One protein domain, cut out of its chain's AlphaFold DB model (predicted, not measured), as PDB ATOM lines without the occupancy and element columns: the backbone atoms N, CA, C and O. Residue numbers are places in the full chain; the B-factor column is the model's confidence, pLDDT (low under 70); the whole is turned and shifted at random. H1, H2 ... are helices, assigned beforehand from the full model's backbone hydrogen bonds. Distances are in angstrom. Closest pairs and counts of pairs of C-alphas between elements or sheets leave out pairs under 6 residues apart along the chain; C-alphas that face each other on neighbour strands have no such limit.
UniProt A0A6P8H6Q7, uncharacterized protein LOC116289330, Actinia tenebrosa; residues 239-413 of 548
ATOM      1  N   LEU A 239      -8.836  26.976 -26.416       89.69
ATOM      2  CA  LEU A 239      -7.539  26.306 -26.448       89.69
ATOM      3  C   LEU A 239      -6.944  26.209 -27.850       89.69
ATOM      4  O   LEU A 239      -5.738  26.317 -28.003       89.69
ATOM      5  N   THR A 240      -7.773  26.073 -28.884       89.31
ATOM      6  CA  THR A 240      -7.296  26.035 -30.276       89.31
ATOM      7  C   THR A 240      -6.746  27.382 -30.762       89.31
ATOM      8  O   THR A 240      -6.084  27.436 -31.793       89.31
ATOM      9  N   LEU A 241      -7.024  28.468 -30.031       88.62
ATOM     10  CA  LEU A 241      -6.499  29.809 -30.296       88.62
ATOM     11  C   LEU A 241      -5.186  30.077 -29.549       88.62
ATOM     12  O   LEU A 241      -4.603  31.148 -29.727       88.62
ATOM     13  N   LEU A 242      -4.747  29.140 -28.704       88.12
ATOM     14  CA  LEU A 242      -3.504  29.220 -27.951       88.12
ATOM     15  C   LEU A 242      -2.410  28.386 -28.612       88.12
ATOM     16  O   LEU A 242      -2.671  27.392 -29.289       88.12
ATOM     17  N   ALA A 243      -1.164  28.788 -28.373       88.88
ATOM     18  CA  ALA A 243      -0.017  27.978 -28.747       88.88
ATOM     19  C   ALA A 243      -0.003  26.671 -27.919       88.88
ATOM     20  O   ALA A 243      -0.269  26.737 -26.713       88.88
ATOM     21  N   PRO A 244       0.292  25.498 -28.517       88.06
ATOM     22  CA  PRO A 244       0.215  24.201 -27.835       88.06
ATOM     23  C   PRO A 244       0.998  24.128 -26.518       88.06
ATOM     24  O   PRO A 244       0.540  23.515 -25.562       88.06
ATOM     25  N   GLU A 245       2.144  24.800 -26.436       89.38
ATOM     26  CA  GLU A 245       3.003  24.862 -25.251       89.38
ATOM     27  C   GLU A 245       2.375  25.583 -24.049       89.38
ATOM     28  O   GLU A 245       2.815  25.386 -22.917       89.38
ATOM     29  N   LYS A 246       1.341  26.405 -24.269       85.94
ATOM     30  CA  LYS A 246       0.587  27.077 -23.199       85.94
ATOM     31  C   LYS A 246      -0.574  26.238 -22.672       85.94
ATOM     32  O   LYS A 246      -1.171  26.579 -21.652       85.94
ATOM     33  N   ILE A 247      -0.920  25.153 -23.364       90.56
ATOM     34  CA  ILE A 247      -2.035  24.288 -22.993       90.56
ATOM     35  C   ILE A 247      -1.525  23.256 -21.989       90.56
ATOM     36  O   ILE A 247      -0.742  22.370 -22.325       90.56
ATOM     37  N   ASN A 248      -1.988  23.355 -20.746       91.44
ATOM     38  CA  ASN A 248      -1.707  22.345 -19.729       91.44
ATOM     39  C   ASN A 248      -2.799  21.259 -19.683       91.44
ATOM     40  O   ASN A 248      -3.890  21.410 -20.238       91.44
ATOM     41  N   GLN A 249      -2.498  20.147 -19.009       91.69
ATOM     42  CA  GLN A 249      -3.400  18.997 -18.901       91.69
ATOM     43  C   GLN A 249      -4.759  19.366 -18.288       91.69
ATOM     44  O   GLN A 249      -5.788  18.917 -18.785       91.69
ATOM     45  N   GLU A 250      -4.778  20.224 -17.269       88.69
ATOM     46  CA  GLU A 250      -6.010  20.656 -16.599       88.69
ATOM     47  C   GLU A 250      -6.927  21.441 -17.544       88.69
ATOM     48  O   GLU A 250      -8.131  21.213 -17.573       88.69
ATOM     49  N   MET A 251      -6.363  22.314 -18.383       91.81
ATOM     50  CA  MET A 251      -7.117  23.031 -19.413       91.81
ATOM     51  C   MET A 251      -7.729  22.061 -20.428       91.81
ATOM     52  O   MET A 251      -8.894  22.215 -20.794       91.81
ATOM     53  N   THR A 252      -6.981  21.037 -20.843       89.88
ATOM     54  CA  THR A 252      -7.490  19.982 -21.733       89.88
ATOM     55  C   THR A 252      -8.638  19.205 -21.086       89.88
ATOM     56  O   THR A 252      -9.653  18.973 -21.740       89.88
ATOM     57  N   ILE A 253      -8.532  18.861 -19.797       90.38
ATOM     58  CA  ILE A 253      -9.618  18.214 -19.042       90.38
ATOM     59  C   ILE A 253     -10.855  19.121 -19.010       90.38
ATOM     60  O   ILE A 253     -11.955  18.674 -19.335       90.38
ATOM     61  N   SER A 254     -10.688  20.410 -18.704       90.88
ATOM     62  CA  SER A 254     -11.794  21.370 -18.731       90.88
ATOM     63  C   SER A 254     -12.415  21.513 -20.118       90.88
ATOM     64  O   SER A 254     -13.629  21.656 -20.215       90.88
ATOM     65  N   ALA A 255     -11.636  21.424 -21.198       88.38
ATOM     66  CA  ALA A 255     -12.177  21.429 -22.557       88.38
ATOM     67  C   ALA A 255     -13.018  20.179 -22.861       88.38
ATOM     68  O   ALA A 255     -14.057  20.290 -23.510       88.38
ATOM     69  N   VAL A 256     -12.640  19.006 -22.343       89.25
ATOM     70  CA  VAL A 256     -13.480  17.797 -22.434       89.25
ATOM     71  C   VAL A 256     -14.791  17.989 -21.667       89.25
ATOM     72  O   VAL A 256     -15.858  17.686 -22.195       89.25
ATOM     73  N   VAL A 257     -14.734  18.561 -20.459       91.62
ATOM     74  CA  VAL A 257     -15.940  18.925 -19.692       91.62
ATOM     75  C   VAL A 257     -16.810  19.918 -20.469       91.62
ATOM     76  O   VAL A 257     -18.034  19.792 -20.476       91.62
ATOM     77  N   CYS A 258     -16.190  20.872 -21.163       91.00
ATOM     78  CA  CYS A 258     -16.888  21.837 -22.004       91.00
ATOM     79  C   CYS A 258     -17.631  21.181 -23.168       91.00
ATOM     80  O   CYS A 258     -18.753  21.595 -23.446       91.00
ATOM     81  N   ASN A 259     -17.070  20.148 -23.804       88.94
ATOM     82  CA  ASN A 259     -17.750  19.428 -24.886       88.94
ATOM     83  C   ASN A 259     -19.075  18.816 -24.415       88.94
ATOM     84  O   ASN A 259     -20.073  18.925 -25.118       88.94
ATOM     85  N   ARG A 260     -19.135  18.298 -23.182       92.50
ATOM     86  CA  ARG A 260     -20.404  17.831 -22.602       92.50
ATOM     87  C   ARG A 260     -21.441  18.956 -22.511       92.50
ATOM     88  O   ARG A 260     -22.599  18.736 -22.841       92.50
ATOM     89  N   TYR A 261     -21.047  20.168 -22.109       92.19
ATOM     90  CA  TYR A 261     -21.973  21.310 -22.097       92.19
ATOM     91  C   TYR A 261     -22.403  21.728 -23.504       92.19
ATOM     92  O   TYR A 261     -23.548  22.138 -23.680       92.19
ATOM     93  N   VAL A 262     -21.516  21.627 -24.502       88.69
ATOM     94  CA  VAL A 262     -21.875  21.846 -25.913       88.69
ATOM     95  C   VAL A 262     -22.975  20.867 -26.314       88.69
ATOM     96  O   VAL A 262     -24.023  21.310 -26.780       88.69
ATOM     97  N   ASP A 263     -22.774  19.574 -26.060       87.88
ATOM     98  CA  ASP A 263     -23.720  18.515 -26.416       87.88
ATOM     99  C   ASP A 263     -25.073  18.695 -25.709       87.88
ATOM    100  O   ASP A 263     -26.118  18.678 -26.359       87.88
ATOM    101  N   GLU A 264     -25.069  18.956 -24.397       91.19
ATOM    102  CA  GLU A 264     -26.285  19.185 -23.599       91.19
ATOM    103  C   GLU A 264     -27.064  20.419 -24.085       91.19
ATOM    104  O   GLU A 264     -28.288  20.384 -24.248       91.19
ATOM    105  N   ILE A 265     -26.369  21.526 -24.362       86.94
ATOM    106  CA  ILE A 265     -26.988  22.745 -24.893       86.94
ATOM    107  C   ILE A 265     -27.538  22.503 -26.300       86.94
ATOM    108  O   ILE A 265     -28.607  23.012 -26.650       86.94
ATOM    109  N   GLN A 266     -26.831  21.726 -27.115       83.44
ATOM    110  CA  GLN A 266     -27.246  21.398 -28.468       83.44
ATOM    111  C   GLN A 266     -28.463  20.466 -28.464       83.44
ATOM    112  O   GLN A 266     -29.383  20.687 -29.251       83.44
ATOM    113  N   GLU A 267     -28.547  19.510 -27.536       86.50
ATOM    114  CA  GLU A 267     -29.744  18.693 -27.297       86.50
ATOM    115  C   GLU A 267     -30.951  19.576 -26.945       86.50
ATOM    116  O   GLU A 267     -32.013  19.467 -27.565       86.50
ATOM    117  N   VAL A 268     -30.779  20.515 -26.005       85.31
ATOM    118  CA  VAL A 268     -31.832  21.469 -25.621       85.31
ATOM    119  C   VAL A 268     -32.228  22.364 -26.797       85.31
ATOM    120  O   VAL A 268     -33.413  22.601 -27.037       85.31
ATOM    121  N   SER A 269     -31.257  22.844 -27.574       80.06
ATOM    122  CA  SER A 269     -31.526  23.645 -28.766       80.06
ATOM    123  C   SER A 269     -32.288  22.833 -29.814       80.06
ATOM    124  O   SER A 269     -33.217  23.357 -30.425       80.06
ATOM    125  N   ASN A 270     -31.935  21.568 -30.030       77.88
ATOM    126  CA  ASN A 270     -32.577  20.716 -31.026       77.88
ATOM    127  C   ASN A 270     -34.010  20.358 -30.619       77.88
ATOM    128  O   ASN A 270     -34.900  20.406 -31.469       77.88
ATOM    129  N   SER A 271     -34.279  20.130 -29.328       77.31
ATOM    130  CA  SER A 271     -35.640  19.855 -28.843       77.31
ATOM    131  C   SER A 271     -36.601  21.024 -29.111       77.31
ATOM    132  O   SER A 271     -37.770  20.813 -29.431       77.31
ATOM    133  N   THR A 272     -36.110  22.272 -29.084       67.50
ATOM    134  CA  THR A 272     -36.939  23.451 -29.405       67.50
ATOM    135  C   THR A 272     -37.334  23.564 -30.878       67.50
ATOM    136  O   THR A 272     -38.258  24.315 -31.205       67.50
ATOM    137  N   THR A 273     -36.657  22.847 -31.779       64.31
ATOM    138  CA  THR A 273     -36.898  22.958 -33.225       64.31
ATOM    139  C   THR A 273     -38.094  22.160 -33.722       64.31
ATOM    140  O   THR A 273     -38.407  22.276 -34.905       64.31
ATOM    141  N   ASN A 274     -38.807  21.440 -32.847       60.78
ATOM    142  CA  ASN A 274     -40.035  20.737 -33.207       60.78
ATOM    143  C   ASN A 274     -41.060  21.722 -33.793       60.78
ATOM    144  O   ASN A 274     -41.739  22.493 -33.102       60.78
ATOM    145  N   VAL A 275     -41.115  21.730 -35.123       57.78
ATOM    146  CA  VAL A 275     -42.074  22.484 -35.916       57.78
ATOM    147  C   VAL A 275     -43.436  21.886 -35.609       57.78
ATOM    148  O   VAL A 275     -43.585  20.671 -35.525       57.78
ATOM    149  N   CYS A 276     -44.443  22.734 -35.411       60.44
ATOM    150  CA  CYS A 276     -45.781  22.181 -35.304       60.44
ATOM    151  C   CYS A 276     -46.153  21.558 -36.649       60.44
ATOM    152  O   CYS A 276     -46.242  22.289 -37.631       60.44
ATOM    153  N   TYR A 277     -46.404  20.250 -36.677       59.69
ATOM    154  CA  TYR A 277     -46.909  19.548 -37.862       59.69
ATOM    155  C   TYR A 277     -48.376  19.868 -38.170       59.69
ATOM    156  O   TYR A 277     -48.901  19.445 -39.196       59.69
ATOM    157  N   CYS A 278     -49.038  20.654 -37.318       65.38
ATOM    158  CA  CYS A 278     -50.289  21.302 -37.663       65.38
ATOM    159  C   CYS A 278     -50.044  22.238 -38.860       65.38
ATOM    160  O   CYS A 278     -49.599  23.371 -38.696       65.38
ATOM    161  N   GLN A 279     -50.313  21.758 -40.075       54.91
ATOM    162  CA  GLN A 279     -50.204  22.488 -41.345       54.91
ATOM    163  C   GLN A 279     -51.228  23.636 -41.467       54.91
ATOM    164  O   GLN A 279     -51.779  23.885 -42.535       54.91
ATOM    165  N   VAL A 280     -51.539  24.334 -40.376       56.34
ATOM    166  CA  VAL A 280     -52.415  25.496 -40.437       56.34
ATOM    167  C   VAL A 280     -51.588  26.617 -41.043       56.34
ATOM    168  O   VAL A 280     -50.603  27.055 -40.444       56.34
ATOM    169  N   ASP A 281     -51.965  27.018 -42.257       56.25
ATOM    170  CA  ASP A 281     -51.358  28.125 -42.985       56.25
ATOM    171  C   ASP A 281     -51.127  29.299 -42.011       56.25
ATOM    172  O   ASP A 281     -52.082  29.744 -41.359       56.25
ATOM    173  N   PRO A 282     -49.884  29.795 -41.852       56.69
ATOM    174  CA  PRO A 282     -49.581  30.921 -40.971       56.69
ATOM    175  C   PRO A 282     -50.457  32.157 -41.223       56.69
ATOM    176  O   PRO A 282     -50.590  32.993 -40.332       56.69
ATOM    177  N   LEU A 283     -51.051  32.269 -42.417       59.72
ATOM    178  CA  LEU A 283     -51.994  33.326 -42.779       59.72
ATOM    179  C   LEU A 283     -53.397  33.135 -42.180       59.72
ATOM    180  O   LEU A 283     -54.083  34.123 -41.936       59.72
ATOM    181  N   LEU A 284     -53.819  31.894 -41.920       59.09
ATOM    182  CA  LEU A 284     -55.157  31.567 -41.407       59.09
ATOM    183  C   LEU A 284     -55.212  31.493 -39.879       59.09
ATOM    184  O   LEU A 284     -56.267  31.713 -39.291       59.09
ATOM    185  N   ASN A 285     -54.089  31.205 -39.217       62.00
ATOM    186  CA  ASN A 285     -54.025  31.208 -37.759       62.00
ATOM    187  C   ASN A 285     -52.701  31.810 -37.260       62.00
ATOM    188  O   ASN A 285     -51.764  31.070 -36.936       62.00
ATOM    189  N   PRO A 286     -52.621  33.148 -37.132       61.28
ATOM    190  CA  PRO A 286     -51.412  33.822 -36.661       61.28
ATOM    191  C   PRO A 286     -51.019  33.437 -35.223       61.28
ATOM    192  O   PRO A 286     -49.889  33.691 -34.807       61.28
ATOM    193  N   PHE A 287     -51.915  32.791 -34.468       62.09
ATOM    194  CA  PHE A 287     -51.681  32.367 -33.087       62.09
ATOM    195  C   PHE A 287     -51.260  30.894 -32.949       62.09
ATOM    196  O   PHE A 287     -50.887  30.465 -31.853       62.09
ATOM    197  N   GLY A 288     -51.244  30.134 -34.050       65.19
ATOM    198  CA  GLY A 288     -50.937  28.706 -34.058       65.19
ATOM    199  C   GLY A 288     -51.998  27.838 -33.365       65.19
ATOM    200  O   GLY A 288     -52.951  28.315 -32.750       65.19
ATOM    201  N   CYS A 289     -51.839  26.520 -33.472       75.50
ATOM    202  CA  CYS A 289     -52.690  25.545 -32.787       75.50
ATOM    203  C   CYS A 289     -52.568  25.677 -31.254       75.50
ATOM    204  O   CYS A 289     -51.461  25.757 -30.716       75.50
ATOM    205  N   GLN A 290     -53.698  25.668 -30.538       72.12
ATOM    206  CA  GLN A 290     -53.736  25.863 -29.083       72.12
ATOM    207  C   GLN A 290     -53.060  24.721 -28.303       72.12
ATOM    208  O   GLN A 290     -52.333  24.998 -27.349       72.12
ATOM    209  N   ALA A 291     -53.211  23.467 -28.744       70.44
ATOM    210  CA  ALA A 291     -52.510  22.314 -28.161       70.44
ATOM    211  C   ALA A 291     -50.983  22.458 -28.295       70.44
ATOM    212  O   ALA A 291     -50.228  22.319 -27.341       70.44
ATOM    213  N   CYS A 292     -50.546  22.902 -29.465       69.62
ATOM    214  CA  CYS A 292     -49.157  23.114 -29.829       69.62
ATOM    215  C   CYS A 292     -48.563  24.320 -29.092       69.62
ATOM    216  O   CYS A 292     -47.373  24.357 -28.796       69.62
ATOM    217  N   ARG A 293     -49.387  25.317 -28.755       71.56
ATOM    218  CA  ARG A 293     -49.009  26.418 -27.862       71.56
ATOM    219  C   ARG A 293     -48.785  25.925 -26.430       71.56
ATOM    220  O   ARG A 293     -47.836  26.380 -25.798       71.56
ATOM    221  N   TRP A 294     -49.622  25.012 -25.939       73.19
ATOM    222  CA  TRP A 294     -49.470  24.394 -24.618       73.19
ATOM    223  C   TRP A 294     -48.215  23.522 -24.533       73.19
ATOM    224  O   TRP A 294     -47.383  23.749 -23.655       73.19
ATOM    225  N   GLU A 295     -48.017  22.613 -25.489       71.81
ATOM    226  CA  GLU A 295     -46.807  21.784 -25.568       71.81
ATOM    227  C   GLU A 295     -45.541  22.634 -25.701       71.81
ATOM    228  O   GLU A 295     -44.561  22.393 -24.999       71.81
ATOM    229  N   ARG A 296     -45.565  23.700 -26.519       70.62
ATOM    230  CA  ARG A 296     -44.446  24.654 -26.608       70.62
ATOM    231  C   ARG A 296     -44.187  25.379 -25.294       70.62
ATOM    232  O   ARG A 296     -43.028  25.598 -24.954       70.62
ATOM    233  N   GLY A 297     -45.232  25.772 -24.566       74.94
ATOM    234  CA  GLY A 297     -45.095  26.399 -23.252       74.94
ATOM    235  C   GLY A 297     -44.423  25.462 -22.248       74.94
ATOM    236  O   GLY A 297     -43.475  25.857 -21.570       74.94
ATOM    237  N   TYR A 298     -44.857  24.203 -22.213       78.88
ATOM    238  CA  TYR A 298     -44.280  23.177 -21.350       78.88
ATOM    239  C   TYR A 298     -42.827  22.847 -21.725       78.88
ATOM    240  O   TYR A 298     -41.944  22.884 -20.867       78.88
ATOM    241  N   LEU A 299     -42.548  22.622 -23.012       77.62
ATOM    242  CA  LEU A 299     -41.200  22.347 -23.509       77.62
ATOM    243  C   LEU A 299     -40.259  23.538 -23.275       77.62
ATOM    244  O   LEU A 299     -39.108  23.358 -22.893       77.62
ATOM    245  N   SER A 300     -40.758  24.771 -23.417       78.56
ATOM    246  CA  SER A 300     -40.002  25.981 -23.083       78.56
ATOM    247  C   SER A 300     -39.628  26.040 -21.600       78.56
ATOM    248  O   SER A 300     -38.526  26.481 -21.281       78.56
ATOM    249  N   LEU A 301     -40.511  25.610 -20.692       82.12
ATOM    250  CA  LEU A 301     -40.217  25.548 -19.257       82.12
ATOM    251  C   LEU A 301     -39.194  24.453 -18.937       82.12
ATOM    252  O   LEU A 301     -38.248  24.708 -18.192       82.12
ATOM    253  N   GLN A 302     -39.338  23.265 -19.530       84.62
ATOM    254  CA  GLN A 302     -38.367  22.181 -19.368       84.62
ATOM    255  C   GLN A 302     -36.986  22.576 -19.890       84.62
ATOM    256  O   GLN A 302     -35.993  22.406 -19.188       84.62
ATOM    257  N   ASN A 303     -36.918  23.169 -21.081       84.75
ATOM    258  CA  ASN A 303     -35.664  23.624 -21.673       84.75
ATOM    259  C   ASN A 303     -35.027  24.750 -20.861       84.75
ATOM    260  O   ASN A 303     -33.814  24.750 -20.673       84.75
ATOM    261  N   LYS A 304     -35.829  25.663 -20.301       84.62
ATOM    262  CA  LYS A 304     -35.333  26.674 -19.360       84.62
ATOM    263  C   LYS A 304     -34.714  26.029 -18.117       84.62
ATOM    264  O   LYS A 304     -33.615  26.415 -17.736       84.62
ATOM    265  N   SER A 305     -35.382  25.039 -17.524       88.06
ATOM    266  CA  SER A 305     -34.863  24.297 -16.368       88.06
ATOM    267  C   SER A 305     -33.567  23.546 -16.703       88.06
ATOM    268  O   SER A 305     -32.584  23.663 -15.976       88.06
ATOM    269  N   LYS A 306     -33.516  22.857 -17.855       90.44
ATOM    270  CA  LYS A 306     -32.297  22.192 -18.343       90.44
ATOM    271  C   LYS A 306     -31.149  23.189 -18.525       90.44
ATOM    272  O   LYS A 306     -30.084  22.976 -17.963       90.44
ATOM    273  N   MET A 307     -31.372  24.311 -19.218       87.81
ATOM    274  CA  MET A 307     -30.347  25.353 -19.401       87.81
ATOM    275  C   MET A 307     -29.850  25.925 -18.073       87.81
ATOM    276  O   MET A 307     -28.650  26.122 -17.905       87.81
ATOM    277  N   GLN A 308     -30.750  26.169 -17.117       89.00
ATOM    278  CA  GLN A 308     -30.373  26.602 -15.771       89.00
ATOM    279  C   GLN A 308     -29.501  25.559 -15.070       89.00
ATOM    280  O   GLN A 308     -28.485  25.921 -14.484       89.00
ATOM    281  N   GLY A 309     -29.843  24.273 -15.185       92.00
ATOM    282  CA  GLY A 309     -29.026  23.172 -14.676       92.00
ATOM    283  C   GLY A 309     -27.626  23.141 -15.292       92.00
ATOM    284  O   GLY A 309     -26.645  23.016 -14.563       92.00
ATOM    285  N   ILE A 310     -27.515  23.338 -16.609       92.62
ATOM    286  CA  ILE A 310     -26.228  23.386 -17.319       92.62
ATOM    287  C   ILE A 310     -25.370  24.549 -16.802       92.62
ATOM    288  O   ILE A 310     -24.215  24.349 -16.424       92.62
ATOM    289  N   VAL A 311     -25.934  25.760 -16.728       91.81
ATOM    290  CA  VAL A 311     -25.225  26.951 -16.223       91.81
ATOM    291  C   VAL A 311     -24.828  26.771 -14.756       91.81
ATOM    292  O   VAL A 311     -23.697  27.078 -14.377       91.81
ATOM    293  N   LEU A 312     -25.713  26.220 -13.925       93.19
ATOM    294  CA  LEU A 312     -25.423  25.936 -12.523       93.19
ATOM    295  C   LEU A 312     -24.272  24.931 -12.379       93.19
ATOM    296  O   LEU A 312     -23.343  25.170 -11.611       93.19
ATOM    297  N   ASN A 313     -24.281  23.848 -13.153       95.12
ATOM    298  CA  ASN A 313     -23.211  22.854 -13.134       95.12
ATOM    299  C   ASN A 313     -21.877  23.449 -13.600       95.12
ATOM    300  O   ASN A 313     -20.848  23.195 -12.974       95.12
ATOM    301  N   ALA A 314     -21.890  24.270 -14.655       95.50
ATOM    302  CA  ALA A 314     -20.699  24.964 -15.136       95.50
ATOM    303  C   ALA A 314     -20.138  25.930 -14.080       95.50
ATOM    304  O   ALA A 314     -18.939  25.916 -13.813       95.50
ATOM    305  N   THR A 315     -20.992  26.727 -13.427       94.81
ATOM    306  CA  THR A 315     -20.557  27.659 -12.368       94.81
ATOM    307  C   THR A 315     -19.992  26.936 -11.143       94.81
ATOM    308  O   THR A 315     -18.974  27.369 -10.610       94.81
ATOM    309  N   ILE A 316     -20.576  25.803 -10.735       95.56
ATOM    310  CA  ILE A 316     -20.029  24.956  -9.660       95.56
ATOM    311  C   ILE A 316     -18.642  24.416 -10.036       95.56
ATOM    312  O   ILE A 316     -17.742  24.396  -9.200       95.56
ATOM    313  N   GLU A 317     -18.447  23.971 -11.278       96.50
ATOM    314  CA  GLU A 317     -17.151  23.439 -11.711       96.50
ATOM    315  C   GLU A 317     -16.075  24.532 -11.766       96.50
ATOM    316  O   GLU A 317     -14.946  24.329 -11.317       96.50
ATOM    317  N   VAL A 318     -16.449  25.729 -12.225       96.62
ATOM    318  CA  VAL A 318     -15.592  26.919 -12.180       96.62
ATOM    319  C   VAL A 318     -15.173  27.241 -10.744       96.62
ATOM    320  O   VAL A 318     -13.987  27.435 -10.490       96.62
ATOM    321  N   GLU A 319     -16.105  27.237  -9.788       95.50
ATOM    322  CA  GLU A 319     -15.795  27.471  -8.371       95.50
ATOM    323  C   GLU A 319     -14.803  26.451  -7.812       95.50
ATOM    324  O   GLU A 319     -13.867  26.837  -7.112       95.50
ATOM    325  N   LYS A 320     -14.945  25.163  -8.148       96.06
ATOM    326  CA  LYS A 320     -13.979  24.134  -7.724       96.06
ATOM    327  C   LYS A 320     -12.577  24.423  -8.256       96.06
ATOM    328  O   LYS A 320     -11.605  24.290  -7.512       96.06
ATOM    329  N   HIS A 321     -12.452  24.823  -9.522       96.19
ATOM    330  CA  HIS A 321     -11.158  25.196 -10.096       96.19
ATOM    331  C   HIS A 321     -10.573  26.442  -9.418       96.19
ATOM    332  O   HIS A 321      -9.392  26.451  -9.068       96.19
ATOM    333  N   LEU A 322     -11.389  27.466  -9.151       94.75
ATOM    334  CA  LEU A 322     -10.943  28.676  -8.455       94.75
ATOM    335  C   LEU A 322     -10.506  28.388  -7.010       94.75
ATOM    336  O   LEU A 322      -9.441  28.848  -6.597       94.75
ATOM    337  N   GLN A 323     -11.229  27.531  -6.281       93.69
ATOM    338  CA  GLN A 323     -10.841  27.060  -4.943       93.69
ATOM    339  C   GLN A 323      -9.494  26.321  -4.948       93.69
ATOM    340  O   GLN A 323      -8.700  26.466  -4.018       93.69
ATOM    341  N   ARG A 324      -9.196  25.573  -6.019       94.94
ATOM    342  CA  ARG A 324      -7.902  24.900  -6.236       94.94
ATOM    343  C   ARG A 324      -6.811  25.824  -6.786       94.94
ATOM    344  O   ARG A 324      -5.724  25.344  -7.095       94.94
ATOM    345  N   LYS A 325      -7.074  27.131  -6.910       94.12
ATOM    346  CA  LYS A 325      -6.170  28.124  -7.518       94.12
ATOM    347  C   LYS A 325      -5.787  27.780  -8.964       94.12
ATOM    348  O   LYS A 325      -4.659  28.001  -9.386       94.12
ATOM    349  N   GLN A 326      -6.736  27.251  -9.733       95.00
ATOM    350  CA  GLN A 326      -6.576  26.911 -11.147       95.00
ATOM    351  C   GLN A 326      -7.427  27.850 -12.029       95.00
ATOM    352  O   GLN A 326      -8.468  27.444 -12.551       95.00
ATOM    353  N   PRO A 327      -7.025  29.119 -12.223       95.25
ATOM    354  CA  PRO A 327      -7.840  30.085 -12.961       95.25
ATOM    355  C   PRO A 327      -7.952  29.775 -14.458       95.25
ATOM    356  O   PRO A 327      -8.984  30.058 -15.054       95.25
ATOM    357  N   ASN A 328      -6.943  29.156 -15.079       96.19
ATOM    358  CA  ASN A 328      -6.966  28.895 -16.523       96.19
ATOM    359  C   ASN A 328      -8.047  27.866 -16.920       96.19
ATOM    360  O   ASN A 328      -8.858  28.181 -17.791       96.19
ATOM    361  N   PRO A 329      -8.152  26.695 -16.255       96.62
ATOM    362  CA  PRO A 329      -9.316  25.805 -16.353       96.62
ATOM    363  C   PRO A 329     -10.670  26.512 -16.184       96.62
ATOM    364  O   PRO A 329     -11.572  26.348 -17.007       96.62
ATOM    365  N   ALA A 330     -10.792  27.365 -15.160       97.00
ATOM    366  CA  ALA A 330     -11.997  28.151 -14.906       97.00
ATOM    367  C   ALA A 330     -12.339  29.094 -16.075       97.00
ATOM    368  O   ALA A 330     -13.485  29.115 -16.520       97.00
ATOM    369  N   ILE A 331     -11.356  29.822 -16.619       96.31
ATOM    370  CA  ILE A 331     -11.540  30.719 -17.773       96.31
ATOM    371  C   ILE A 331     -12.010  29.937 -19.004       96.31
ATOM    372  O   ILE A 331     -12.912  30.401 -19.697       96.31
ATOM    373  N   VAL A 332     -11.461  28.745 -19.264       95.75
ATOM    374  CA  VAL A 332     -11.887  27.896 -20.394       95.75
ATOM    375  C   VAL A 332     -13.372  27.537 -20.282       95.75
ATOM    376  O   VAL A 332     -14.107  27.652 -21.266       95.75
ATOM    377  N   ILE A 333     -13.835  27.152 -19.089       96.19
ATOM    378  CA  ILE A 333     -15.248  26.809 -18.855       96.19
ATOM    379  C   ILE A 333     -16.137  28.050 -18.974       96.19
ATOM    380  O   ILE A 333     -17.153  28.011 -19.670       96.19
ATOM    381  N   LEU A 334     -15.743  29.160 -18.346       95.88
ATOM    382  CA  LEU A 334     -16.476  30.427 -18.378       95.88
ATOM    383  C   LEU A 334     -16.640  30.970 -19.802       95.88
ATOM    384  O   LEU A 334     -17.733  31.373 -20.209       95.88
ATOM    385  N   ASP A 335     -15.567  30.945 -20.584       95.19
ATOM    386  CA  ASP A 335     -15.565  31.363 -21.978       95.19
ATOM    387  C   ASP A 335     -16.455  30.463 -22.837       95.19
ATOM    388  O   ASP A 335     -17.233  30.955 -23.662       95.19
ATOM    389  N   THR A 336     -16.392  29.149 -22.610       93.00
ATOM    390  CA  THR A 336     -17.245  28.178 -23.299       93.00
ATOM    391  C   THR A 336     -18.716  28.432 -23.004       93.00
ATOM    392  O   THR A 336     -19.486  28.652 -23.940       93.00
ATOM    393  N   ILE A 337     -19.113  28.475 -21.729       93.12
ATOM    394  CA  ILE A 337     -20.526  28.625 -21.370       93.12
ATOM    395  C   ILE A 337     -21.078  29.973 -21.845       93.12
ATOM    396  O   ILE A 337     -22.160  30.020 -22.424       93.12
ATOM    397  N   THR A 338     -20.312  31.060 -21.712       91.94
ATOM    398  CA  THR A 338     -20.745  32.397 -22.155       91.94
ATOM    399  C   THR A 338     -20.916  32.448 -23.677       91.94
ATOM    400  O   THR A 338     -21.900  32.996 -24.177       91.94
ATOM    401  N   SER A 339     -19.994  31.836 -24.426       89.19
ATOM    402  CA  SER A 339     -20.064  31.783 -25.890       89.19
ATOM    403  C   SER A 339     -21.214  30.907 -26.385       89.19
ATOM    404  O   SER A 339     -21.902  31.283 -27.334       89.19
ATOM    405  N   LEU A 340     -21.469  29.772 -25.726       86.88
ATOM    406  CA  LEU A 340     -22.602  28.906 -26.050       86.88
ATOM    407  C   LEU A 340     -23.933  29.608 -25.782       86.88
ATOM    408  O   LEU A 340     -24.788  29.630 -26.662       86.88
ATOM    409  N   LEU A 341     -24.090  30.259 -24.628       85.88
ATOM    410  CA  LEU A 341     -25.305  31.012 -24.301       85.88
ATOM    411  C   LEU A 341     -25.591  32.128 -25.320       85.88
ATOM    412  O   LEU A 341     -26.737  32.308 -25.732       85.88
ATOM    413  N   LEU A 342     -24.552  32.826 -25.793       83.62
ATOM    414  CA  LEU A 342     -24.670  33.808 -26.876       83.62
ATOM    415  C   LEU A 342     -25.052  33.181 -28.225       83.62
ATOM    416  O   LEU A 342     -25.782  33.806 -28.994       83.62
ATOM    417  N   GLY A 343     -24.560  31.974 -28.519       79.62
ATOM    418  CA  GLY A 343     -24.827  31.256 -29.768       79.62
ATOM    419  C   GLY A 343     -26.229  30.644 -29.850       79.62
ATOM    420  O   GLY A 343     -26.848  30.646 -30.920       79.62
ATOM    421  N   VAL A 344     -26.763  30.157 -28.727       75.62
ATOM    422  CA  VAL A 344     -28.102  29.546 -28.672       75.62
ATOM    423  C   VAL A 344     -29.187  30.593 -28.925       75.62
ATOM    424  O   VAL A 344     -30.109  30.354 -29.707       75.62
ATOM    425  N   ASP A 345     -29.036  31.785 -28.345       63.12
ATOM    426  CA  ASP A 345     -30.055  32.840 -28.400       63.12
ATOM    427  C   ASP A 345     -30.177  33.506 -29.789       63.12
ATOM    428  O   ASP A 345     -31.189  34.115 -30.122       63.12
ATOM    429  N   ILE A 346     -29.190  33.337 -30.675       58.19
ATOM    430  CA  ILE A 346     -29.303  33.786 -32.079       58.19
ATOM    431  C   ILE A 346     -30.347  32.953 -32.846       58.19
ATOM    432  O   ILE A 346     -30.883  33.392 -33.866       58.19
ATOM    433  N   ASN A 347     -30.635  31.737 -32.379       56.88
ATOM    434  CA  ASN A 347     -31.317  30.729 -33.182       56.88
ATOM    435  C   ASN A 347     -32.637  30.240 -32.597       56.88
ATOM    436  O   ASN A 347     -33.496  29.774 -33.354       56.88
ATOM    437  N   SER A 348     -32.825  30.327 -31.283       58.53
ATOM    438  CA  SER A 348     -34.099  29.981 -30.677       58.53
ATOM    439  C   SER A 348     -35.090  31.132 -30.855       58.53
ATOM    440  O   SER A 348     -34.859  32.251 -30.418       58.53
ATOM    441  N   LYS A 349     -36.283  30.842 -31.391       57.88
ATOM    442  CA  LYS A 349     -37.464  31.717 -31.207       57.88
ATOM    443  C   LYS A 349     -37.878  31.848 -29.730       57.88
ATOM    444  O   LYS A 349     -38.863  32.516 -29.425       57.88
ATOM    445  N   TYR A 350     -37.188  31.145 -28.840       59.56
ATOM    446  CA  TYR A 350     -37.535  30.976 -27.445       59.56
ATOM    447  C   TYR A 350     -36.574  31.738 -26.571       59.56
ATOM    448  O   TYR A 350     -35.378  31.813 -26.850       59.56
ATOM    449  N   SER A 351     -37.139  32.259 -25.490       60.19
ATOM    450  CA  SER A 351     -36.390  33.039 -24.544       60.19
ATOM    451  C   SER A 351     -35.698  32.156 -23.520       60.19
ATOM    452  O   SER A 351     -36.352  31.609 -22.630       60.19
ATOM    453  N   ILE A 352     -34.375  32.020 -23.629       65.56
ATOM    454  CA  ILE A 352     -33.577  31.446 -22.546       65.56
ATOM    455  C   ILE A 352     -33.371  32.548 -21.512       65.56
ATOM    456  O   ILE A 352     -32.485  33.389 -21.622       65.56
ATOM    457  N   PHE A 353     -34.247  32.559 -20.513       75.06
ATOM    458  CA  PHE A 353     -34.108  33.434 -19.360       75.06
ATOM    459  C   PHE A 353     -33.216  32.766 -18.314       75.06
ATOM    460  O   PHE A 353     -33.630  31.801 -17.660       75.06
ATOM    461  N   ILE A 354     -32.017  33.310 -18.136       75.31
ATOM    462  CA  ILE A 354     -31.157  32.986 -17.000       75.31
ATOM    463  C   ILE A 354     -31.625  33.840 -15.814       75.31
ATOM    464  O   ILE A 354     -31.759  35.054 -15.968       75.31
ATOM    465  N   PRO A 355     -31.921  33.246 -14.646       81.31
ATOM    466  CA  PRO A 355     -32.241  34.008 -13.448       81.31
ATOM    467  C   PRO A 355     -31.134  35.010 -13.131       81.31
ATOM    468  O   PRO A 355     -29.953  34.681 -13.200       81.31
ATOM    469  N   GLU A 356     -31.509  36.216 -12.710       81.56
ATOM    470  CA  GLU A 356     -30.568  37.289 -12.354       81.56
ATOM    471  C   GLU A 356     -29.506  36.836 -11.333       81.56
ATOM    472  O   GLU A 356     -28.338  37.222 -11.405       81.56
ATOM    473  N   LYS A 357     -29.884  35.936 -10.418       84.44
ATOM    474  CA  LYS A 357     -28.970  35.314  -9.452       84.44
ATOM    475  C   LYS A 357     -27.853  34.499 -10.122       84.44
ATOM    476  O   LYS A 357     -26.708  34.574  -9.691       84.44
ATOM    477  N   ASP A 358     -28.166  33.741 -11.165       83.31
ATOM    478  CA  ASP A 358     -27.178  32.910 -11.864       83.31
ATOM    479  C   ASP A 358     -26.320  33.769 -12.803       83.31
ATOM    480  O   ASP A 358     -25.109  33.576 -12.902       83.31
ATOM    481  N   SER A 359     -26.940  34.784 -13.411       81.25
ATOM    482  CA  SER A 359     -26.297  35.832 -14.214       81.25
ATOM    483  C   SER A 359     -25.200  36.558 -13.421       81.25
ATOM    484  O   SER A 359     -24.025  36.566 -13.789       81.25
ATOM    485  N   SER A 360     -25.567  37.079 -12.246       85.31
ATOM    486  CA  SER A 360     -24.647  37.775 -11.341       85.31
ATOM    487  C   SER A 360     -23.541  36.866 -10.802       85.31
ATOM    488  O   SER A 360     -22.402  37.316 -10.638       85.31
ATOM    489  N   ARG A 361     -23.835  35.578 -10.581       90.31
ATOM    490  CA  ARG A 361     -22.823  34.580 -10.215       90.31
ATOM    491  C   ARG A 361     -21.811  34.375 -11.339       90.31
ATOM    492  O   ARG A 361     -20.617  34.417 -11.066       90.31
ATOM    493  N   LEU A 362     -22.256  34.224 -12.588       91.44
ATOM    494  CA  LEU A 362     -21.364  34.067 -13.741       91.44
ATOM    495  C   LEU A 362     -20.422  35.272 -13.890       91.44
ATOM    496  O   LEU A 362     -19.216  35.098 -14.051       91.44
ATOM    497  N   THR A 363     -20.962  36.486 -13.766       89.62
ATOM    498  CA  THR A 363     -20.175  37.725 -13.768       89.62
ATOM    499  C   THR A 363     -19.145  37.754 -12.635       89.62
ATOM    500  O   THR A 363     -17.983  38.092 -12.866       89.62
ATOM    501  N   SER A 364     -19.527  37.342 -11.424       89.00
ATOM    502  CA  SER A 364     -18.610  37.296 -10.274       89.00
ATOM    503  C   SER A 364     -17.457  36.312 -10.501       89.00
ATOM    504  O   SER A 364     -16.304  36.657 -10.249       89.00
ATOM    505  N   LEU A 365     -17.751  35.130 -11.051       93.31
ATOM    506  CA  LEU A 365     -16.747  34.109 -11.361       93.31
ATOM    507  C   LEU A 365     -15.792  34.544 -12.474       93.31
ATOM    508  O   LEU A 365     -14.595  34.284 -12.383       93.31
ATOM    509  N   TRP A 366     -16.288  35.247 -13.497       94.19
ATOM    510  CA  TRP A 366     -15.439  35.872 -14.514       94.19
ATOM    511  C   TRP A 366     -14.438  36.844 -13.913       94.19
ATOM    512  O   TRP A 366     -13.256  36.794 -14.256       94.19
ATOM    513  N   ILE A 367     -14.901  37.715 -13.017       89.56
ATOM    514  CA  ILE A 367     -14.030  38.687 -12.368       89.56
ATOM    515  C   ILE A 367     -13.010  37.974 -11.470       89.56
ATOM    516  O   ILE A 367     -11.824  38.284 -11.545       89.56
ATOM    517  N   GLU A 368     -13.435  37.001 -10.661       90.62
ATOM    518  CA  GLU A 368     -12.538  36.234  -9.789       90.62
ATOM    519  C   GLU A 368     -11.457  35.490 -10.587       90.62
ATOM    520  O   GLU A 368     -10.270  35.582 -10.261       90.62
ATOM    521  N   ALA A 369     -11.844  34.814 -11.672       93.44
ATOM    522  CA  ALA A 369     -10.918  34.102 -12.543       93.44
ATOM    523  C   ALA A 369      -9.929  35.051 -13.233       93.44
ATOM    524  O   ALA A 369      -8.731  34.780 -13.253       93.44
ATOM    525  N   ALA A 370     -10.414  36.181 -13.755       91.94
ATOM    526  CA  ALA A 370      -9.596  37.173 -14.450       91.94
ATOM    527  C   ALA A 370      -8.631  37.927 -13.522       91.94
ATOM    528  O   ALA A 370      -7.563  38.354 -13.958       91.94
ATOM    529  N   LEU A 371      -9.005  38.115 -12.254       88.06
ATOM    530  CA  LEU A 371      -8.170  38.772 -11.250       88.06
ATOM    531  C   LEU A 371      -7.132  37.834 -10.632       88.06
ATOM    532  O   LEU A 371      -6.163  38.306 -10.042       88.06
ATOM    533  N   ASN A 372      -7.294  36.517 -10.739       89.88
ATOM    534  CA  ASN A 372      -6.330  35.588 -10.169       89.88
ATOM    535  C   ASN A 372      -4.917  35.843 -10.736       89.88
ATOM    536  O   ASN A 372      -4.727  35.958 -11.945       89.88
ATOM    537  N   ARG A 373      -3.909  35.935  -9.856       89.12
ATOM    538  CA  ARG A 373      -2.518  36.237 -10.239       89.12
ATOM    539  C   ARG A 373      -1.931  35.198 -11.198       89.12
ATOM    540  O   ARG A 373      -1.083  35.549 -12.010       89.12
ATOM    541  N   ASP A 374      -2.389  33.956 -11.093       91.69
ATOM    542  CA  ASP A 374      -1.903  32.835 -11.895       91.69
ATOM    543  C   ASP A 374      -2.691  32.682 -13.214       91.69
ATOM    544  O   ASP A 374      -2.484  31.723 -13.960       91.69
ATOM    545  N   ALA A 375      -3.609  33.614 -13.514       92.69
ATOM    546  CA  ALA A 375      -4.351  33.634 -14.767       92.69
ATOM    547  C   ALA A 375      -3.442  34.018 -15.943       92.69
ATOM    548  O   ALA A 375      -2.808  35.081 -15.951       92.69
ATOM    549  N   ASP A 376      -3.425  33.168 -16.967       93.50
ATOM    550  CA  ASP A 376      -2.723  33.416 -18.219       93.50
ATOM    551  C   ASP A 376      -3.383  34.594 -18.953       93.50
ATOM    552  O   ASP A 376      -4.554  34.556 -19.343       93.50
ATOM    553  N   GLN A 377      -2.616  35.671 -19.127       91.56
ATOM    554  CA  GLN A 377      -3.106  36.911 -19.723       91.56
ATOM    555  C   GLN A 377      -3.401  36.780 -21.223       91.56
ATOM    556  O   GLN A 377      -4.264  37.495 -21.731       91.56
ATOM    557  N   ASP A 378      -2.729  35.873 -21.934       92.50
ATOM    558  CA  ASP A 378      -3.002  35.604 -23.348       92.50
ATOM    559  C   ASP A 378      -4.334  34.860 -23.493       92.50
ATOM    560  O   ASP A 378      -5.198  35.288 -24.261       92.50
ATOM    561  N   LEU A 379      -4.569  33.833 -22.664       94.25
ATOM    562  CA  LEU A 379      -5.870  33.155 -22.577       94.25
ATOM    563  C   LEU A 379      -6.994  34.148 -22.262       94.25
ATOM    564  O   LEU A 379      -8.016  34.170 -22.951       94.25
ATOM    565  N   LEU A 380      -6.799  35.006 -21.258       94.44
ATOM    566  CA  LEU A 380      -7.784  36.017 -20.893       94.44
ATOM    567  C   LEU A 380      -8.016  37.027 -22.030       94.44
ATOM    568  O   LEU A 380      -9.159  37.387 -22.309       94.44
ATOM    569  N   SER A 381      -6.961  37.464 -22.725       92.94
ATOM    570  CA  SER A 381      -7.077  38.358 -23.884       92.94
ATOM    571  C   SER A 381      -7.875  37.716 -25.021       92.94
ATOM    572  O   SER A 381      -8.743  38.367 -25.607       92.94
ATOM    573  N   LYS A 382      -7.639  36.430 -25.312       94.38
ATOM    574  CA  LYS A 382      -8.400  35.676 -26.319       94.38
ATOM    575  C   LYS A 382      -9.867  35.519 -25.933       94.38
ATOM    576  O   LYS A 382     -10.736  35.695 -26.786       94.38
ATOM    577  N   ALA A 383     -10.151  35.274 -24.657       94.06
ATOM    578  CA  ALA A 383     -11.519  35.211 -24.150       94.06
ATOM    579  C   ALA A 383     -12.243  36.558 -24.317       94.06
ATOM    580  O   ALA A 383     -13.366  36.600 -24.819       94.06
ATOM    581  N   LYS A 384     -11.575  37.675 -23.985       93.75
ATOM    582  CA  LYS A 384     -12.105  39.035 -24.190       93.75
ATOM    583  C   LYS A 384     -12.397  39.322 -25.664       93.75
ATOM    584  O   LYS A 384     -13.482  39.805 -25.989       93.75
ATOM    585  N   GLU A 385     -11.460  39.006 -26.558       93.25
ATOM    586  CA  GLU A 385     -11.619  39.186 -28.008       93.25
ATOM    587  C   GLU A 385     -12.826  38.394 -28.532       93.25
ATOM    588  O   GLU A 385     -13.685  38.940 -29.236       93.25
ATOM    589  N   ARG A 386     -12.928  37.121 -28.135       91.00
ATOM    590  CA  ARG A 386     -14.010  36.227 -28.547       91.00
ATOM    591  C   ARG A 386     -15.362  36.704 -28.035       91.00
ATOM    592  O   ARG A 386     -16.304  36.788 -28.819       91.00
ATOM    593  N   LEU A 387     -15.447  37.095 -26.765       91.06
ATOM    594  CA  LEU A 387     -16.663  37.660 -26.191       91.06
ATOM    595  C   LEU A 387     -17.066  38.962 -26.896       91.06
ATOM    596  O   LEU A 387     -18.236  39.134 -27.231       91.06
ATOM    597  N   SER A 388     -16.111  39.851 -27.191       91.69
ATOM    598  CA  SER A 388     -16.366  41.098 -27.925       91.69
ATOM    599  C   SER A 388     -16.962  40.838 -29.303       91.69
ATOM    600  O   SER A 388     -17.940  41.478 -29.698       91.69
ATOM    601  N   LYS A 389     -16.403  39.865 -30.030       89.81
ATOM    602  CA  LYS A 389     -16.917  39.442 -31.332       89.81
ATOM    603  C   LYS A 389     -18.328  38.870 -31.209       89.81
ATOM    604  O   LYS A 389     -19.224  39.329 -31.910       89.81
ATOM    605  N   SER A 390     -18.548  37.952 -30.269       85.81
ATOM    606  CA  SER A 390     -19.861  37.346 -30.035       85.81
ATOM    607  C   SER A 390     -20.919  38.382 -29.646       85.81
ATOM    608  O   SER A 390     -22.036  38.321 -30.142       85.81
ATOM    609  N   VAL A 391     -20.580  39.378 -28.822       87.62
ATOM    610  CA  VAL A 391     -21.497  40.468 -28.444       87.62
ATOM    611  C   VAL A 391     -21.843  41.374 -29.633       87.62
ATOM    612  O   VAL A 391     -22.982  41.825 -29.732       87.62
ATOM    613  N   LYS A 392     -20.889  41.648 -30.536       86.88
ATOM    614  CA  LYS A 392     -21.122  42.462 -31.746       86.88
ATOM    615  C   LYS A 392     -21.965  41.734 -32.789       86.88
ATOM    616  O   LYS A 392     -22.832  42.350 -33.403       86.88
ATOM    617  N   ASP A 393     -21.701  40.446 -32.977       80.12
ATOM    618  CA  ASP A 393     -22.359  39.623 -33.993       80.12
ATOM    619  C   ASP A 393     -23.730  39.107 -33.525       80.12
ATOM    620  O   ASP A 393     -24.549  38.678 -34.343       80.12
ATOM    621  N   SER A 394     -24.000  39.131 -32.216       75.94
ATOM    622  CA  SER A 394     -25.228  38.576 -31.659       75.94
ATOM    623  C   SER A 394     -26.417  39.529 -31.784       75.94
ATOM    624  O   SER A 394     -26.393  40.681 -31.354       75.94
ATOM    625  N   THR A 395     -27.511  38.999 -32.330       67.69
ATOM    626  CA  THR A 395     -28.840  39.629 -32.339       67.69
ATOM    627  C   THR A 395     -29.716  39.169 -31.170       67.69
ATOM    628  O   THR A 395     -30.908  39.478 -31.144       67.69
ATOM    629  N   SER A 396     -29.144  38.399 -30.237       67.88
ATOM    630  CA  SER A 396     -29.772  37.949 -28.991       67.88
ATOM    631  C   SER A 396     -30.415  39.124 -28.254       67.88
ATOM    632  O   SER A 396     -29.822  40.193 -28.143       67.88
ATOM    633  N   GLN A 397     -31.622  38.940 -27.720       66.94
ATOM    634  CA  GLN A 397     -32.248  39.957 -26.868       66.94
ATOM    635  C   GLN A 397     -32.117  39.642 -25.374       66.94
ATOM    636  O   GLN A 397     -32.366  40.527 -24.560       66.94
ATOM    637  N   LEU A 398     -31.737  38.419 -24.996       69.00
ATOM    638  CA  LEU A 398     -31.996  37.925 -23.641       69.00
ATOM    639  C   LEU A 398     -30.737  37.703 -22.836       69.00
ATOM    640  O   LEU A 398     -30.652  38.203 -21.720       69.00
ATOM    641  N   PHE A 399     -29.760  36.996 -23.402       80.25
ATOM    642  CA  PHE A 399     -28.448  36.887 -22.771       80.25
ATOM    643  C   PHE A 399     -27.520  38.041 -23.167       80.25
ATOM    644  O   PHE A 399     -26.584  38.357 -22.437       80.25
ATOM    645  N   LEU A 400     -27.804  38.731 -24.277       81.62
ATOM    646  CA  LEU A 400     -27.011  39.871 -24.731       81.62
ATOM    647  C   LEU A 400     -26.799  40.965 -23.666       81.62
ATOM    648  O   LEU A 400     -25.683  41.479 -23.614       81.62
ATOM    649  N   PRO A 401     -27.778  41.350 -22.820       85.81
ATOM    650  CA  PRO A 401     -27.543  42.318 -21.748       85.81
ATOM    651  C   PRO A 401     -26.480  41.854 -20.748       85.81
ATOM    652  O   PRO A 401     -25.571  42.622 -20.441       85.81
ATOM    653  N   GLU A 402     -26.536  40.596 -20.296       85.19
ATOM    654  CA  GLU A 402     -25.526  40.066 -19.375       85.19
ATOM    655  C   GLU A 402     -24.180  39.900 -20.074       85.19
ATOM    656  O   GLU A 402     -23.157  40.303 -19.544       85.19
ATOM    657  N   ALA A 403     -24.154  39.370 -21.294       86.31
ATOM    658  CA  ALA A 403     -22.914  39.240 -22.045       86.31
ATOM    659  C   ALA A 403     -22.249  40.597 -22.316       86.31
ATOM    660  O   ALA A 403     -21.026  40.700 -22.262       86.31
ATOM    661  N   LYS A 404     -23.041  41.649 -22.574       88.44
ATOM    662  CA  LYS A 404     -22.553  43.032 -22.660       88.44
ATOM    663  C   LYS A 404     -21.980  43.494 -21.329       88.44
ATOM    664  O   LYS A 404     -20.895  44.059 -21.337       88.44
ATOM    665  N   LYS A 405     -22.666  43.205 -20.221       88.06
ATOM    666  CA  LYS A 405     -22.190  43.509 -18.869       88.06
ATOM    667  C   LYS A 405     -20.867  42.801 -18.565       88.06
ATOM    668  O   LYS A 405     -19.912  43.458 -18.172       88.06
ATOM    669  N   ILE A 406     -20.767  41.495 -18.823       88.56
ATOM    670  CA  ILE A 406     -19.525  40.717 -18.684       88.56
ATOM    671  C   ILE A 406     -18.436  41.311 -19.580       88.56
ATOM    672  O   ILE A 406     -17.323  41.530 -19.122       88.56
ATOM    673  N   HIS A 407     -18.737  41.611 -20.844       91.56
ATOM    674  CA  HIS A 407     -17.773  42.204 -21.770       91.56
ATOM    675  C   HIS A 407     -17.268  43.571 -21.295       91.56
ATOM    676  O   HIS A 407     -16.069  43.828 -21.365       91.56
ATOM    677  N   GLU A 408     -18.158  44.445 -20.830       89.38
ATOM    678  CA  GLU A 408     -17.826  45.760 -20.277       89.38
ATOM    679  C   GLU A 408     -16.919  45.613 -19.055       89.38
ATOM    680  O   GLU A 408     -15.803  46.126 -19.058       89.38
ATOM    681  N   ILE A 409     -17.322  44.783 -18.093       86.19
ATOM    682  CA  ILE A 409     -16.541  44.450 -16.896       86.19
ATOM    683  C   ILE A 409     -15.161  43.903 -17.267       86.19
ATOM    684  O   ILE A 409     -14.144  44.395 -16.784       86.19
ATOM    685  N   LEU A 410     -15.085  42.907 -18.153       87.50
ATOM    686  CA  LEU A 410     -13.810  42.331 -18.579       87.50
ATOM    687  C   LEU A 410     -12.944  43.351 -19.334       87.50
ATOM    688  O   LEU A 410     -11.717  43.289 -19.243       87.50
ATOM    689  N   SER A 411     -13.546  44.284 -20.069       88.12
ATOM    690  CA  SER A 411     -12.823  45.359 -20.763       88.12
ATOM    691  C   SER A 411     -12.267  46.401 -19.789       88.12
ATOM    692  O   SER A 411     -11.192  46.945 -20.031       88.12
ATOM    693  N   GLU A 412     -12.967  46.651 -18.681       85.69
ATOM    694  CA  GLU A 412     -12.524  47.531 -17.595       85.69
ATOM    695  C   GLU A 412     -11.492  46.879 -16.672       85.69
ATOM    696  O   GLU A 412     -10.670  47.579 -16.080       85.69
ATOM    697  N   LEU A 413     -11.524  45.547 -16.541       85.06
ATOM    698  CA  LEU A 413     -10.655  44.819 -15.625       85.06
ATOM    699  C   LEU A 413      -9.181  45.014 -15.967       85.06
ATOM    700  O   LEU A 413      -8.659  44.491 -16.959       85.06
TER     701      LEU A 413
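This is residues 239 to 413 of the 548 residues of the protein "uncharacterized protein LOC116289330" of Actinia tenebrosa (UniProt A0A6P8H6Q7). Picture six helices in an up-and-down bundle, each running against the one before, with H3 in the middle; at one end residues 281 to 287, before the long H2, stick out. The printed part has 175 residues, with H1 to H6 in chain order and no named strand: all helix. It is compact, radius of gyration of the C-alphas 18.1 A, spanning 61 by 30 by 28 A.

Find C-alpha 249 at (-3.400, 18.997, -18.901); from there H1 runs 33.7 A to residue 271. H2, residues 290 to 323, measures 49.2 A. Next come H3, residues 327 to 345, H4, 356 to 371, H5, 377 to 393, and H6, 400 to 412, ending at (-12.524, 47.531, -17.595).

Start at the hub, H3, which touches the other helices except H6 clearly, and H6 only just, with 3 pairs of C-alphas within 8 A. Its closest C-alphas to H1 are Pro 329 and Met 251, 4.7 A. Every O i to N i+4 pair is within hydrogen-bond range except in H3, 14 of 15.

The printed part has no cut. The link from H1 to H2 is long; pLDDT is under 70 at residues 272 to 288, 292, 345 to 352 and 395 to 398.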